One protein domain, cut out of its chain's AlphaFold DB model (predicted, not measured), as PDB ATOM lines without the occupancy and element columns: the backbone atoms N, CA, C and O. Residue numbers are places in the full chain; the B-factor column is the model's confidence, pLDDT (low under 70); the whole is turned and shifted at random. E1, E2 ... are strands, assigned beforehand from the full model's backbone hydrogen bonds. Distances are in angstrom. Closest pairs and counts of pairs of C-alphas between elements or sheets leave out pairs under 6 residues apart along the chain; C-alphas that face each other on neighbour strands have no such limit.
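What this domain is: This is residues 3 to 101 of the 155 residues of the protein "DUF1775 domain-containing protein" of Mycobacterium intracellulare 1956 (UniProt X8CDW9). A twisted three-stranded sheet, E1-E4-E3, has the hairpin E7-E8 alongside it and the short pair E2-E5 over one face; E6 runs on into E7 and pairs with E9, the flat whole being joined by long loops. The 99 printed residues hold no named helix and nine strands, E1 to E9 in chain order, with 41 residues in named elements: all strand. Each sheet is antiparallel. The whole is only just compact, close to loose, with a radius of gyration of the C-alphas of 14.9 A and spans of 40 by 39 by 21 A.

Where its parts are: E4, residues 32 to 39, is 20.9 A long and ends at C-alpha 39 (120.694, 91.314, 128.010). E3, residues 19 to 25, measures 19.3 A, and E1, residues 3 to 8, 12.5 A from C-alpha 3 (128.437, 103.825, 129.793). The shorter strands are E2, 11 to 13, E5, 55 to 57, E6, 64 to 66, E7, 69 to 72, E8, 78 to 81, and E9, 98 to 100.

How they stand to each other: In the sheet E1-E4-E3, twisted at up to 4.1 A off its plane, N 5 and O 33 are 2.8 A apart and N 22 and O 36 2.8 A; E3 and E4 form a hairpin. E2 comes closest to E3 at the C-alphas of Thr 13 and Ala 21, 7.0 A, and in the antiparallel neighbours E2 and E5 N 12 and O 56, 2.9 A, are within hydrogen-bond range. The closest C-alphas of E1 and E7 are Val 3 and Ala 69, 4.4 A; E4 and E7 are near each other. N 71 and O 79, 2.8 A, lie within hydrogen-bond range in the hairpin E7-E8, as do N 65 and O 99, 2.9 A, in E6-E9. E3 and E8 are apart.

The domain as a whole: The C-alphas farthest apart, Pro 41 and Asp 88, are 42.7 A apart. The printed part has no cut; the links E4 to E5 and E8 to E9 are long. No printed residue is under 70.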
ATOM      1  N   VAL A   3     128.233 102.482 129.234       98.69
ATOM      2  CA  VAL A   3     128.437 103.825 129.793       98.69
ATOM      3  C   VAL A   3     129.924 104.032 130.056       98.69
ATOM      4  O   VAL A   3     130.558 103.207 130.721       98.69
ATOM      5  N   ALA A   4     130.476 105.122 129.527       98.44
ATOM      6  CA  ALA A   4     131.839 105.558 129.792       98.44
ATOM      7  C   ALA A   4     131.937 106.223 131.173       98.44
ATOM      8  O   ALA A   4     131.034 106.937 131.606       98.44
ATOM      9  N   LEU A   5     133.046 105.976 131.866       97.75
ATOM     10  CA  LEU A   5     133.347 106.491 133.199       97.75
ATOM     11  C   LEU A   5     134.633 107.328 133.151       97.75
ATOM     12  O   LEU A   5     135.529 107.008 132.367       97.75
ATOM     13  N   PRO A   6     134.794 108.332 134.032       95.31
ATOM     14  CA  PRO A   6     135.969 109.210 134.059       95.31
ATOM     15  C   PRO A   6     137.217 108.540 134.678       95.31
ATOM     16  O   PRO A   6     137.973 109.179 135.402       95.31
ATOM     17  N   GLY A   7     137.427 107.239 134.449       93.50
ATOM     18  CA  GLY A   7     138.561 106.491 135.006       93.50
ATOM     19  C   GLY A   7     138.491 106.337 136.528       93.50
ATOM     20  O   GLY A   7     139.415 106.706 137.247       93.50
ATOM     21  N   VAL A   8     137.387 105.793 137.045       95.75
ATOM     22  CA  VAL A   8     137.147 105.696 138.495       95.75
ATOM     23  C   VAL A   8     137.912 104.534 139.134       95.75
ATOM     24  O   VAL A   8     138.021 103.455 138.558       95.75
ATOM     25  N   ALA A   9     138.382 104.696 140.372       94.62
ATOM     26  CA  ALA A   9     139.097 103.627 141.084       94.62
ATOM     27  C   ALA A   9     138.217 102.388 141.368       94.62
ATOM     28  O   ALA A   9     138.694 101.251 141.428       94.62
ATOM     29  N   SER A  10     136.909 102.594 141.548       94.06
ATOM     30  CA  SER A  10     135.954 101.531 141.852       94.06
ATOM     31  C   SER A  10     134.579 101.826 141.266       94.06
ATOM     32  O   SER A  10     134.124 102.970 141.269       94.06
ATOM     33  N   ALA A  11     133.929 100.764 140.798       97.25
ATOM     34  CA  ALA A  11     132.584 100.756 140.251       97.25
ATOM     35  C   ALA A  11     131.879  99.465 140.681       97.25
ATOM     36  O   ALA A  11     132.493  98.395 140.693       97.25
ATOM     37  N   ARG A  12     130.597  99.558 141.035       98.12
ATOM     38  CA  ARG A  12     129.737  98.412 141.355       98.12
ATOM     39  C   ARG A  12     128.388  98.576 140.683       98.12
ATOM     40  O   ARG A  12     127.835  99.672 140.677       98.12
ATOM     41  N   THR A  13     127.851  97.490 140.159       98.12
ATOM     42  CA  THR A  13     126.520  97.459 139.558       98.12
ATOM     43  C   THR A  13     125.550  96.722 140.465       98.12
ATOM     44  O   THR A  13     125.938  95.812 141.198       98.12
ATOM     45  N   GLU A  14     124.282  97.122 140.430       97.81
ATOM     46  CA  GLU A  14     123.224  96.316 141.036       97.81
ATOM     47  C   GLU A  14     122.984  95.057 140.191       97.81
ATOM     48  O   GLU A  14     123.052  95.097 138.959       97.81
ATOM     49  N   SER A  15     122.725  93.922 140.848       97.56
ATOM     50  CA  SER A  15     122.351  92.691 140.153       97.56
ATOM     51  C   SER A  15     121.004  92.874 139.459       97.56
ATOM     52  O   SER A  15     120.011  93.209 140.095       97.56
ATOM     53  N   MET A  16     120.970  92.621 138.153       96.94
ATOM     54  CA  MET A  16     119.786  92.805 137.320       96.94
ATOM     55  C   MET A  16     119.429  91.468 136.651       96.94
ATOM     56  O   MET A  16     120.180  91.011 135.785       96.94
ATOM     57  N   PRO A  17     118.328  90.800 137.049       97.38
ATOM     58  CA  PRO A  17     117.921  89.527 136.459       97.38
ATOM     59  C   PRO A  17     117.778  89.612 134.936       97.38
ATOM     60  O   PRO A  17     117.203  90.563 134.417       97.38
ATOM     61  N   GLY A  18     118.306  88.618 134.219       97.62
ATOM     62  CA  GLY A  18     118.294  88.604 132.752       97.62
ATOM     63  C   GLY A  18     119.338  89.513 132.093       97.62
ATOM     64  O   GLY A  18     119.342  89.622 130.870       97.62
ATOM     65  N   TRP A  19     120.238  90.133 132.864       98.44
ATOM     66  CA  TRP A  19     121.317  90.978 132.351       98.44
ATOM     67  C   TRP A  19     122.664  90.594 132.963       98.44
ATOM     68  O   TRP A  19     122.765  90.194 134.119       98.44
ATOM     69  N   THR A  20     123.728  90.753 132.180       98.44
ATOM     70  CA  THR A  20     125.113  90.637 132.648       98.44
ATOM     71  C   THR A  20     125.783  91.998 132.586       98.44
ATOM     72  O   THR A  20     125.793  92.626 131.530       98.44
ATOM     73  N   ALA A  21     126.376  92.434 133.698       98.50
ATOM     74  CA  ALA A  21     127.215  93.624 133.746       98.50
ATOM     75  C   ALA A  21     128.700  93.247 133.624       98.50
ATOM     76  O   ALA A  21     129.159  92.304 134.268       98.50
ATOM     77  N   ARG A  22     129.463  93.998 132.829       98.50
ATOM     78  CA  ARG A  22     130.921  93.879 132.702       98.50
ATOM     79  C   ARG A  22     131.576  95.236 132.907       98.50
ATOM     80  O   ARG A  22     131.125  96.220 132.329       98.50
ATOM     81  N   LEU A  23     132.633  95.272 133.711       98.38
ATOM     82  CA  LEU A  23     133.455  96.461 133.935       98.38
ATOM     83  C   LEU A  23     134.715  96.365 133.071       98.38
ATOM     84  O   LEU A  23     135.434  95.370 133.169       98.38
ATOM     85  N   ASP A  24     134.991  97.385 132.259       98.19
ATOM     86  CA  ASP A  24     136.284  97.527 131.581       98.19
ATOM     87  C   ASP A  24     137.269  98.186 132.543       98.19
ATOM     88  O   ASP A  24     137.122  99.363 132.890       98.19
ATOM     89  N   ARG A  25     138.250  97.410 133.002       97.75
ATOM     90  CA  ARG A  25     139.274  97.860 133.939       97.75
ATOM     91  C   ARG A  25     140.619  97.914 133.235       97.75
ATOM     92  O   ARG A  25     141.067  96.928 132.656       97.75
ATOM     93  N   ASP A  26     141.276  99.058 133.338       95.94
ATOM     94  CA  ASP A  26     142.658  99.213 132.925       95.94
ATOM     95  C   ASP A  26     143.572  98.338 133.795       95.94
ATOM     96  O   ASP A  26     143.540  98.417 135.023       95.94
ATOM     97  N   ALA A  27     144.374  97.482 133.162       95.38
ATOM     98  CA  ALA A  27     145.169  96.482 133.871       95.38
ATOM     99  C   ALA A  27     146.336  97.089 134.666       95.38
ATOM    100  O   ALA A  27     146.743  96.516 135.673       95.38
ATOM    101  N   ALA A  28     146.871  98.231 134.223       95.44
ATOM    102  CA  ALA A  28     148.029  98.860 134.849       95.44
ATOM    103  C   ALA A  28     147.630  99.716 136.059       95.44
ATOM    104  O   ALA A  28     148.208  99.589 137.135       95.44
ATOM    105  N   SER A  29     146.634 100.583 135.886       95.38
ATOM    106  CA  SER A  29     146.166 101.513 136.922       95.38
ATOM    107  C   SER A  29     145.066 100.934 137.812       95.38
ATOM    108  O   SER A  29     144.801 101.454 138.894       95.38
ATOM    109  N   GLY A  30     144.371  99.892 137.350       94.19
ATOM    110  CA  GLY A  30     143.165  99.386 137.993       94.19
ATOM    111  C   GLY A  30     141.946 100.298 137.825       94.19
ATOM    112  O   GLY A  30     140.892  99.972 138.373       94.19
ATOM    113  N   ALA A  31     142.040 101.408 137.086       96.81
ATOM    114  CA  ALA A  31     140.921 102.320 136.863       96.81
ATOM    115  C   ALA A  31     139.838 101.675 135.986       96.81
ATOM    116  O   ALA A  31     140.129 100.993 135.006       96.81
ATOM    117  N   VAL A  32     138.570 101.898 136.319       98.12
ATOM    118  CA  VAL A  32     137.425 101.430 135.534       98.12
ATOM    119  C   VAL A  32     137.029 102.515 134.536       98.12
ATOM    120  O   VAL A  32     136.679 103.629 134.930       98.12
ATOM    121  N   ARG A  33     137.081 102.186 133.244       98.06
ATOM    122  CA  ARG A  33     136.824 103.119 132.135       98.06
ATOM    123  C   ARG A  33     135.402 103.052 131.607       98.06
ATOM    124  O   ARG A  33     134.900 104.034 131.078       98.06
ATOM    125  N   SER A  34     134.752 101.900 131.718       98.50
ATOM    126  CA  SER A  34     133.364 101.751 131.293       98.50
ATOM    127  C   SER A  34     132.671 100.597 132.002       98.50
ATOM    128  O   SER A  34     133.298  99.726 132.611       98.50
ATOM    129  N   VAL A  35     131.348 100.596 131.898       98.75
ATOM    130  CA  VAL A  35     130.487  99.491 132.296       98.75
ATOM    131  C   VAL A  35     129.543  99.159 131.149       98.75
ATOM    132  O   VAL A  35     129.000 100.049 130.502       98.75
ATOM    133  N   THR A  36     129.354  97.870 130.882       98.75
ATOM    134  CA  THR A  36     128.442  97.373 129.850       98.75
ATOM    135  C   THR A  36     127.444  96.404 130.456       98.75
ATOM    136  O   THR A  36     127.842  95.402 131.043       98.75
ATOM    137  N   TRP A  37     126.156  96.675 130.267       98.75
ATOM    138  CA  TRP A  37     125.066  95.746 130.531       98.75
ATOM    139  C   TRP A  37     124.585  95.119 129.226       98.75
ATOM    140  O   TRP A  37     124.211  95.820 128.274       98.75
ATOM    141  N   THR A  38     124.563  93.791 129.205       98.56
ATOM    142  CA  THR A  38     124.126  92.972 128.073       98.56
ATOM    143  C   THR A  38     122.952  92.105 128.506       98.56
ATOM    144  O   THR A  38     123.058  91.384 129.499       98.56
ATOM    145  N   ALA A  39     121.841  92.179 127.775       98.31
ATOM    146  CA  ALA A  39     120.694  91.314 128.010       98.31
ATOM    147  C   ALA A  39     121.043  89.856 127.676       98.31
ATOM    148  O   ALA A  39     121.824  89.584 126.762       98.31
ATOM    149  N   ALA A  40     120.451  88.916 128.405       97.81
ATOM    150  CA  ALA A  40     120.470  87.509 128.036       97.81
ATOM    151  C   ALA A  40     119.765  87.300 126.678       97.81
ATOM    152  O   ALA A  40     118.901  88.103 126.308       97.81
ATOM    153  N   PRO A  41     120.091  86.226 125.934       95.25
ATOM    154  CA  PRO A  41     119.400  85.899 124.689       95.25
ATOM    155  C   PRO A  41     117.877  85.852 124.867       95.25
ATOM    156  O   PRO A  41     117.383  85.277 125.834       95.25
ATOM    157  N   GLY A  42     117.138  86.472 123.944       92.88
ATOM    158  CA  GLY A  42     115.674  86.587 124.017       92.88
ATOM    159  C   GLY A  42     115.150  87.586 125.058       92.88
ATOM    160  O   GLY A  42     113.942  87.785 125.142       92.88
ATOM    161  N   GLY A  43     116.031  88.216 125.840       95.19
ATOM    162  CA  GLY A  43     115.701  89.329 126.725       95.19
ATOM    163  C   GLY A  43     115.875  90.690 126.049       95.19
ATOM    164  O   GLY A  43     116.027  90.797 124.834       95.19
ATOM    165  N   GLY A  44     115.885  91.744 126.863       95.69
ATOM    166  CA  GLY A  44     116.043  93.123 126.411       95.69
ATOM    167  C   GLY A  44     115.013  94.044 127.049       95.69
ATOM    168  O   GLY A  44     114.337  93.673 128.005       95.69
ATOM    169  N   ILE A  45     114.929  95.259 126.518       97.62
ATOM    170  CA  ILE A  45     113.894  96.233 126.863       97.62
ATOM    171  C   ILE A  45     112.991  96.326 125.635       97.62
ATOM    172  O   ILE A  45     113.493  96.567 124.537       97.62
ATOM    173  N   ALA A  46     111.696  96.067 125.805       96.44
ATOM    174  CA  ALA A  46     110.735  96.167 124.712       96.44
ATOM    175  C   ALA A  46     110.520  97.631 124.295       96.44
ATOM    176  O   ALA A  46     110.871  98.556 125.033       96.44
ATOM    177  N   ALA A  47     109.916  97.834 123.122       95.62
ATOM    178  CA  ALA A  47     109.434  99.152 122.727       95.62
ATOM    179  C   ALA A  47     108.523  99.737 123.820       95.62
ATOM    180  O   ALA A  47     107.822  98.998 124.516       95.62
ATOM    181  N   ASP A  48     108.586 101.057 123.986       95.75
ATOM    182  CA  ASP A  48     107.814 101.819 124.976       95.75
ATOM    183  C   ASP A  48     108.065 101.427 126.445       95.75
ATOM    184  O   ASP A  48     107.292 101.774 127.339       95.75
ATOM    185  N   GLN A  49     109.171 100.728 126.725       97.81
ATOM    186  CA  GLN A  49     109.624 100.424 128.080       97.81
ATOM    187  C   GLN A  49     110.972 101.068 128.388       97.81
ATOM    188  O   GLN A  49     111.773 101.378 127.507       97.81
ATOM    189  N   PHE A  50     111.239 101.236 129.680       97.50
ATOM    190  CA  PHE A  50     112.514 101.719 130.191       97.50
ATOM    191  C   PHE A  50     113.100 100.720 131.191       97.50
ATOM    192  O   PHE A  50     112.390  99.906 131.781       97.50
ATOM    193  N   ALA A  51     114.409 100.807 131.407       97.12
ATOM    194  CA  ALA A  51     115.090 100.093 132.476       97.12
ATOM    195  C   ALA A  51     116.062 101.023 133.199       97.12
ATOM    196  O   ALA A  51     116.562 101.992 132.629       97.12
ATOM    197  N   LEU A  52     116.351 100.698 134.456       97.44
ATOM    198  CA  LEU A  52     117.324 101.418 135.266       97.44
ATOM    199  C   LEU A  52     118.618 100.610 135.356       97.44
ATOM    200  O   LEU A  52     118.641  99.519 135.923       97.44
ATOM    201  N   PHE A  53     119.707 101.179 134.846       97.75
ATOM    202  CA  PHE A  53     121.048 100.616 134.970       97.75
ATOM    203  C   PHE A  53     121.777 101.301 136.120       97.75
ATOM    204  O   PHE A  53     122.373 102.365 135.963       97.75
ATOM    205  N   ARG A  54     121.680 100.713 137.315       97.62
ATOM    206  CA  ARG A  54     122.227 101.319 138.530       97.62
ATOM    207  C   ARG A  54     123.717 101.034 138.681       97.62
ATOM    208  O   ARG A  54     124.170  99.890 138.596       97.62
ATOM    209  N   LEU A  55     124.455 102.104 138.947       97.25
ATOM    210  CA  LEU A  55     125.901 102.125 139.084       97.25
ATOM    211  C   LEU A  55     126.280 102.918 140.340       97.25
ATOM    212  O   LEU A  55     125.866 104.059 140.511       97.25
ATOM    213  N   SER A  56     127.101 102.320 141.197       97.75
ATOM    214  CA  SER A  56     127.748 102.983 142.329       97.75
ATOM    215  C   SER A  56     129.222 103.202 142.007       97.75
ATOM    216  O   SER A  56     129.961 102.247 141.755       97.75
ATOM    217  N   VAL A  57     129.644 104.464 142.020       96.31
ATOM    218  CA  VAL A  57     131.022 104.917 141.791       96.31
ATOM    219  C   VAL A  57     131.355 106.046 142.761       96.31
ATOM    220  O   VAL A  57     130.462 106.754 143.228       96.31
ATOM    221  N   LYS A  58     132.646 106.245 143.045       93.06
ATOM    222  CA  LYS A  58     133.110 107.514 143.615       93.06
ATOM    223  C   LYS A  58     133.255 108.508 142.466       93.06
ATOM    224  O   LYS A  58     133.984 108.231 141.517       93.06
ATOM    225  N   LEU A  59     132.548 109.627 142.564       92.81
ATOM    226  CA  LEU A  59     132.608 110.700 141.576       92.81
ATOM    227  C   LEU A  59     133.919 111.495 141.718       92.81
ATOM    228  O   LEU A  59     134.491 111.520 142.816       92.81
ATOM    229  N   PRO A  60     134.422 112.081 140.617       91.06
ATOM    230  CA  PRO A  60     135.582 112.964 140.659       91.06
ATOM    231  C   PRO A  60     135.276 114.241 141.453       91.06
ATOM    232  O   PRO A  60     134.116 114.594 141.655       91.06
ATOM    233  N   ASP A  61     136.329 114.920 141.901       90.44
ATOM    234  CA  ASP A  61     136.232 116.229 142.554       90.44
ATOM    235  C   ASP A  61     136.272 117.331 141.485       90.44
ATOM    236  O   ASP A  61     137.311 117.932 141.212       90.44
ATOM    237  N   THR A  62     135.155 117.480 140.773       91.50
ATOM    238  CA  THR A  62     134.941 118.459 139.697       91.50
ATOM    239  C   THR A  62     133.533 119.033 139.806       91.50
ATOM    240  O   THR A  62     132.658 118.399 140.380       91.50
ATOM    241  N   ASP A  63     133.269 120.193 139.205       92.12
ATOM    242  CA  ASP A  63     131.926 120.799 139.253       92.12
ATOM    243  C   ASP A  63     130.886 119.993 138.469       92.12
ATOM    244  O   ASP A  63     129.682 120.060 138.718       92.12
ATOM    245  N   THR A  64     131.324 119.256 137.452       93.62
ATOM    246  CA  THR A  64     130.451 118.496 136.560       93.62
ATOM    247  C   THR A  64     131.175 117.260 136.038       93.62
ATOM    248  O   THR A  64     132.403 117.243 135.917       93.62
ATOM    249  N   VAL A  65     130.411 116.213 135.735       95.56
ATOM    250  CA  VAL A  65     130.898 114.971 135.132       95.56
ATOM    251  C   VAL A  65     129.887 114.451 134.112       95.56
ATOM    252  O   VAL A  65     128.689 114.394 134.383       95.56
ATOM    253  N   SER A  66     130.377 114.055 132.938       96.25
ATOM    254  CA  SER A  66     129.570 113.449 131.877       96.25
ATOM    255  C   SER A  66     129.770 111.936 131.831       96.25
ATOM    256  O   SER A  66     130.862 111.427 132.089       96.25
ATOM    257  N   PHE A  67     128.721 111.226 131.433       97.81
ATOM    258  CA  PHE A  67     128.680 109.775 131.278       97.81
ATOM    259  C   PHE A  67     128.187 109.405 129.875       97.81
ATOM    260  O   PHE A  67     127.058 108.928 129.738       97.81
ATOM    261  N   PRO A  68     129.004 109.620 128.823       98.50
ATOM    262  CA  PRO A  68     128.637 109.230 127.468       98.50
ATOM    263  C   PRO A  68     128.194 107.771 127.413       98.50
ATOM    264  O   PRO A  68     128.833 106.894 128.007       98.50
ATOM    265  N   ALA A  69     127.109 107.503 126.694       98.62
ATOM    266  CA  ALA A  69     126.529 106.175 126.631       98.62
ATOM    267  C   ALA A  69     126.318 105.691 125.197       98.62
ATOM    268  O   ALA A  69     126.107 106.454 124.262       98.62
ATOM    269  N   THR A  70     126.375 104.377 125.019       98.75
ATOM    270  CA  THR A  70     126.083 103.694 123.762       98.75
ATOM    271  C   THR A  70     124.996 102.658 124.001       98.75
ATOM    272  O   THR A  70     125.151 101.723 124.796       98.75
ATOM    273  N   GLN A  71     123.883 102.822 123.303       98.44
ATOM    274  CA  GLN A  71     122.736 101.934 123.349       98.44
ATOM    275  C   GLN A  71     122.695 101.107 122.068       98.44
ATOM    276  O   GLN A  71     122.784 101.645 120.971       98.44
ATOM    277  N   SER A  72     122.566  99.793 122.210       98.00
ATOM    278  CA  SER A  72     122.455  98.863 121.083       98.00
ATOM    279  C   SER A  72     121.083  98.212 121.117       98.00
ATOM    280  O   SER A  72     120.620  97.819 122.193       98.00
ATOM    281  N   TYR A  73     120.466  98.095 119.949       97.06
ATOM    282  CA  TYR A  73     119.128  97.559 119.749       97.06
ATOM    283  C   TYR A  73     119.180  96.188 119.071       97.06
ATOM    284  O   TYR A  73     120.194  95.787 118.497       97.06
ATOM    285  N   ALA A  74     118.080  95.441 119.175       95.81
ATOM    286  CA  ALA A  74     117.992  94.073 118.664       95.81
ATOM    287  C   ALA A  74     118.056  93.986 117.127       95.81
ATOM    288  O   ALA A  74     118.452  92.955 116.593       95.81
ATOM    289  N   ASP A  75     117.699  95.063 116.428       95.50
ATOM    290  CA  ASP A  75     117.806  95.211 114.971       95.50
ATOM    291  C   ASP A  75     119.245  95.506 114.496       95.50
ATOM    292  O   ASP A  75     119.498  95.591 113.297       95.50
ATOM    293  N   GLY A  76     120.195  95.647 115.427       96.44
ATOM    294  CA  GLY A  76     121.586  96.002 115.155       96.44
ATOM    295  C   GLY A  76     121.861  97.507 115.171       96.44
ATOM    296  O   GLY A  76     123.024  97.902 115.083       96.44
ATOM    297  N   THR A  77     120.837  98.349 115.331       97.81
ATOM    298  CA  THR A  77     120.998  99.801 115.426       97.81
ATOM    299  C   THR A  77     121.769 100.171 116.694       97.81
ATOM    300  O   THR A  77     121.597  99.571 117.762       97.81
ATOM    301  N   VAL A  78     122.631 101.184 116.590       98.31
ATOM    302  CA  VAL A  78     123.400 101.729 117.712       98.31
ATOM    303  C   VAL A  78     123.158 103.228 117.809       98.31
ATOM    304  O   VAL A  78     123.415 103.961 116.858       98.31
ATOM    305  N   VAL A  79     122.712 103.677 118.978       98.62
ATOM    306  CA  VAL A  79     122.514 105.090 119.310       98.62
ATOM    307  C   VAL A  79     123.577 105.509 120.316       98.62
ATOM    308  O   VAL A  79     123.828 104.809 121.301       98.62
ATOM    309  N   LYS A  80     124.219 106.648 120.062       98.56
ATOM    310  CA  LYS A  80     125.221 107.230 120.952       98.56
ATOM    311  C   LYS A  80     124.653 108.472 121.620       98.56
ATOM    312  O   LYS A  80     124.295 109.418 120.937       98.56
ATOM    313  N   TRP A  81     124.607 108.435 122.943       98.56
ATOM    314  CA  TRP A  81     124.268 109.546 123.824       98.56
ATOM    315  C   TRP A  81     125.573 110.182 124.301       98.56
ATOM    316  O   TRP A  81     126.041 109.914 125.411       98.56
ATOM    317  N   ASP A  82     126.234 110.914 123.406       98.31
ATOM    318  CA  ASP A  82     127.581 111.465 123.597       98.31
ATOM    319  C   ASP A  82     127.731 112.919 123.117       98.31
ATOM    320  O   ASP A  82     128.842 113.453 123.101       98.31
ATOM    321  N   GLN A  83     126.627 113.583 122.761       97.88
ATOM    322  CA  GLN A  83     126.662 114.951 122.254       97.88
ATOM    323  C   GLN A  83     126.828 115.965 123.390       97.88
ATOM    324  O   GLN A  83     126.183 115.873 124.436       97.88
ATOM    325  N   ALA A  84     127.696 116.952 123.169       94.12
ATOM    326  CA  ALA A  84     127.830 118.111 124.045       94.12
ATOM    327  C   ALA A  84     126.662 119.093 123.830       94.12
ATOM    328  O   ALA A  84     126.090 119.101 122.737       94.12
ATOM    329  N   PRO A  85     126.341 119.948 124.820       91.44
ATOM    330  CA  PRO A  85     125.374 121.031 124.642       91.44
ATOM    331  C   PRO A  85     125.700 121.895 123.420       91.44
ATOM    332  O   PRO A  85     126.873 122.160 123.135       91.44
ATOM    333  N   LEU A  86     124.669 122.336 122.697       92.94
ATOM    334  CA  LEU A  86     124.855 123.152 121.502       92.94
ATOM    335  C   LEU A  86     125.282 124.587 121.876       92.94
ATOM    336  O   LEU A  86     124.861 125.102 122.916       92.94
ATOM    337  N   PRO A  87     126.094 125.274 121.045       91.19
ATOM    338  CA  PRO A  87     126.555 126.638 121.335       91.19
ATOM    339  C   PRO A  87     125.434 127.677 121.457       91.19
ATOM    340  O   PRO A  87     125.623 128.716 122.083       91.19
ATOM    341  N   ASP A  88     124.288 127.412 120.834       92.00
ATOM    342  CA  ASP A  88     123.088 128.250 120.860       92.00
ATOM    343  C   ASP A  88     122.169 127.955 122.060       92.00
ATOM    344  O   ASP A  88     121.125 128.588 122.204       92.00
ATOM    345  N   GLY A  89     122.561 127.020 122.933       88.25
ATOM    346  CA  GLY A  89     121.781 126.593 124.092       88.25
ATOM    347  C   GLY A  89     120.649 125.618 123.764       88.25
ATOM    348  O   GLY A  89     119.883 125.282 124.664       88.25
ATOM    349  N   GLY A  90     120.533 125.159 122.513       91.38
ATOM    350  CA  GLY A  90     119.599 124.102 122.140       91.38
ATOM    351  C   GLY A  90     119.975 122.746 122.749       91.38
ATOM    352  O   GLY A  90     121.148 122.451 122.993       91.38
ATOM    353  N   GLU A  91     118.966 121.902 122.972       90.31
ATOM    354  CA  GLU A  91     119.170 120.508 123.368       90.31
ATOM    355  C   GLU A  91     119.640 119.699 122.141       90.31
ATOM    356  O   GLU A  91     118.967 119.724 121.106       90.31
ATOM    357  N   PRO A  92     120.782 118.991 122.215       96.12
ATOM    358  CA  PRO A  92     121.160 118.017 121.198       96.12
ATOM    359  C   PRO A  92     120.126 116.885 121.086       96.12
ATOM    360  O   PRO A  92     119.375 116.626 122.020       96.12
ATOM    361  N   GLU A  93     120.137 116.144 119.979       97.44
ATOM    362  CA  GLU A  93     119.243 114.986 119.797       97.44
ATOM    363  C   GLU A  93     119.609 113.813 120.725       97.44
ATOM    364  O   GLU A  93     118.743 113.089 121.214       97.44
ATOM    365  N   HIS A  94     120.906 113.623 120.990       98.06
ATOM    366  CA  HIS A  94     121.419 112.571 121.869       98.06
ATOM    367  C   HIS A  94     122.449 113.130 122.868       98.06
ATOM    368  O   HIS A  94     123.648 112.829 122.771       98.06
ATOM    369  N   PRO A  95     122.012 113.966 123.827       97.69
ATOM    370  CA  PRO A  95     122.895 114.609 124.787       97.69
ATOM    371  C   PRO A  95     123.589 113.573 125.672       97.69
ATOM    372  O   PRO A  95     122.988 112.586 126.106       97.69
ATOM    373  N   ALA A  96     124.867 113.806 125.968       97.62
ATOM    374  CA  ALA A  96     125.586 113.010 126.948       97.62
ATOM    375  C   ALA A  96     124.968 113.218 128.344       97.62
ATOM    376  O   ALA A  96     124.898 114.360 128.807       97.62
ATOM    377  N   PRO A  97     124.578 112.146 129.061       97.12
ATOM    378  CA  PRO A  97     124.124 112.264 130.440       97.12
ATOM    379  C   PRO A  97     125.173 112.976 131.297       97.12
ATOM    380  O   PRO A  97     126.356 112.635 131.246       97.12
ATOM    381  N   MET A  98     124.755 113.953 132.096       95.00
ATOM    382  CA  MET A  98     125.667 114.813 132.845       95.00
ATOM    383  C   MET A  98     125.147 115.059 134.260       95.00
ATOM    384  O   MET A  98     123.946 115.214 134.468       95.00
ATOM    385  N   LEU A  99     126.056 115.083 135.235       95.00
ATOM    386  CA  LEU A  99     125.765 115.418 136.628       95.00
ATOM    387  C   LEU A  99     126.560 116.652 137.038       95.00
ATOM    388  O   LEU A  99     127.787 116.651 136.939       95.00
ATOM    389  N   THR A 100     125.870 117.658 137.566       94.06
ATOM    390  CA  THR A 100     126.488 118.732 138.351       94.06
ATOM    391  C   THR A 100     126.745 118.220 139.765       94.06
ATOM    392  O   THR A 100     125.870 117.599 140.374       94.06
ATOM    393  N   LEU A 101     127.945 118.449 140.289       92.50
ATOM    394  CA  LEU A 101     128.371 117.950 141.591       92.50
ATOM    395  C   LEU A 101     128.385 119.099 142.598       92.50
ATOM    396  O   LEU A 101     128.927 120.169 142.340       92.50
TER     397      LEU A 101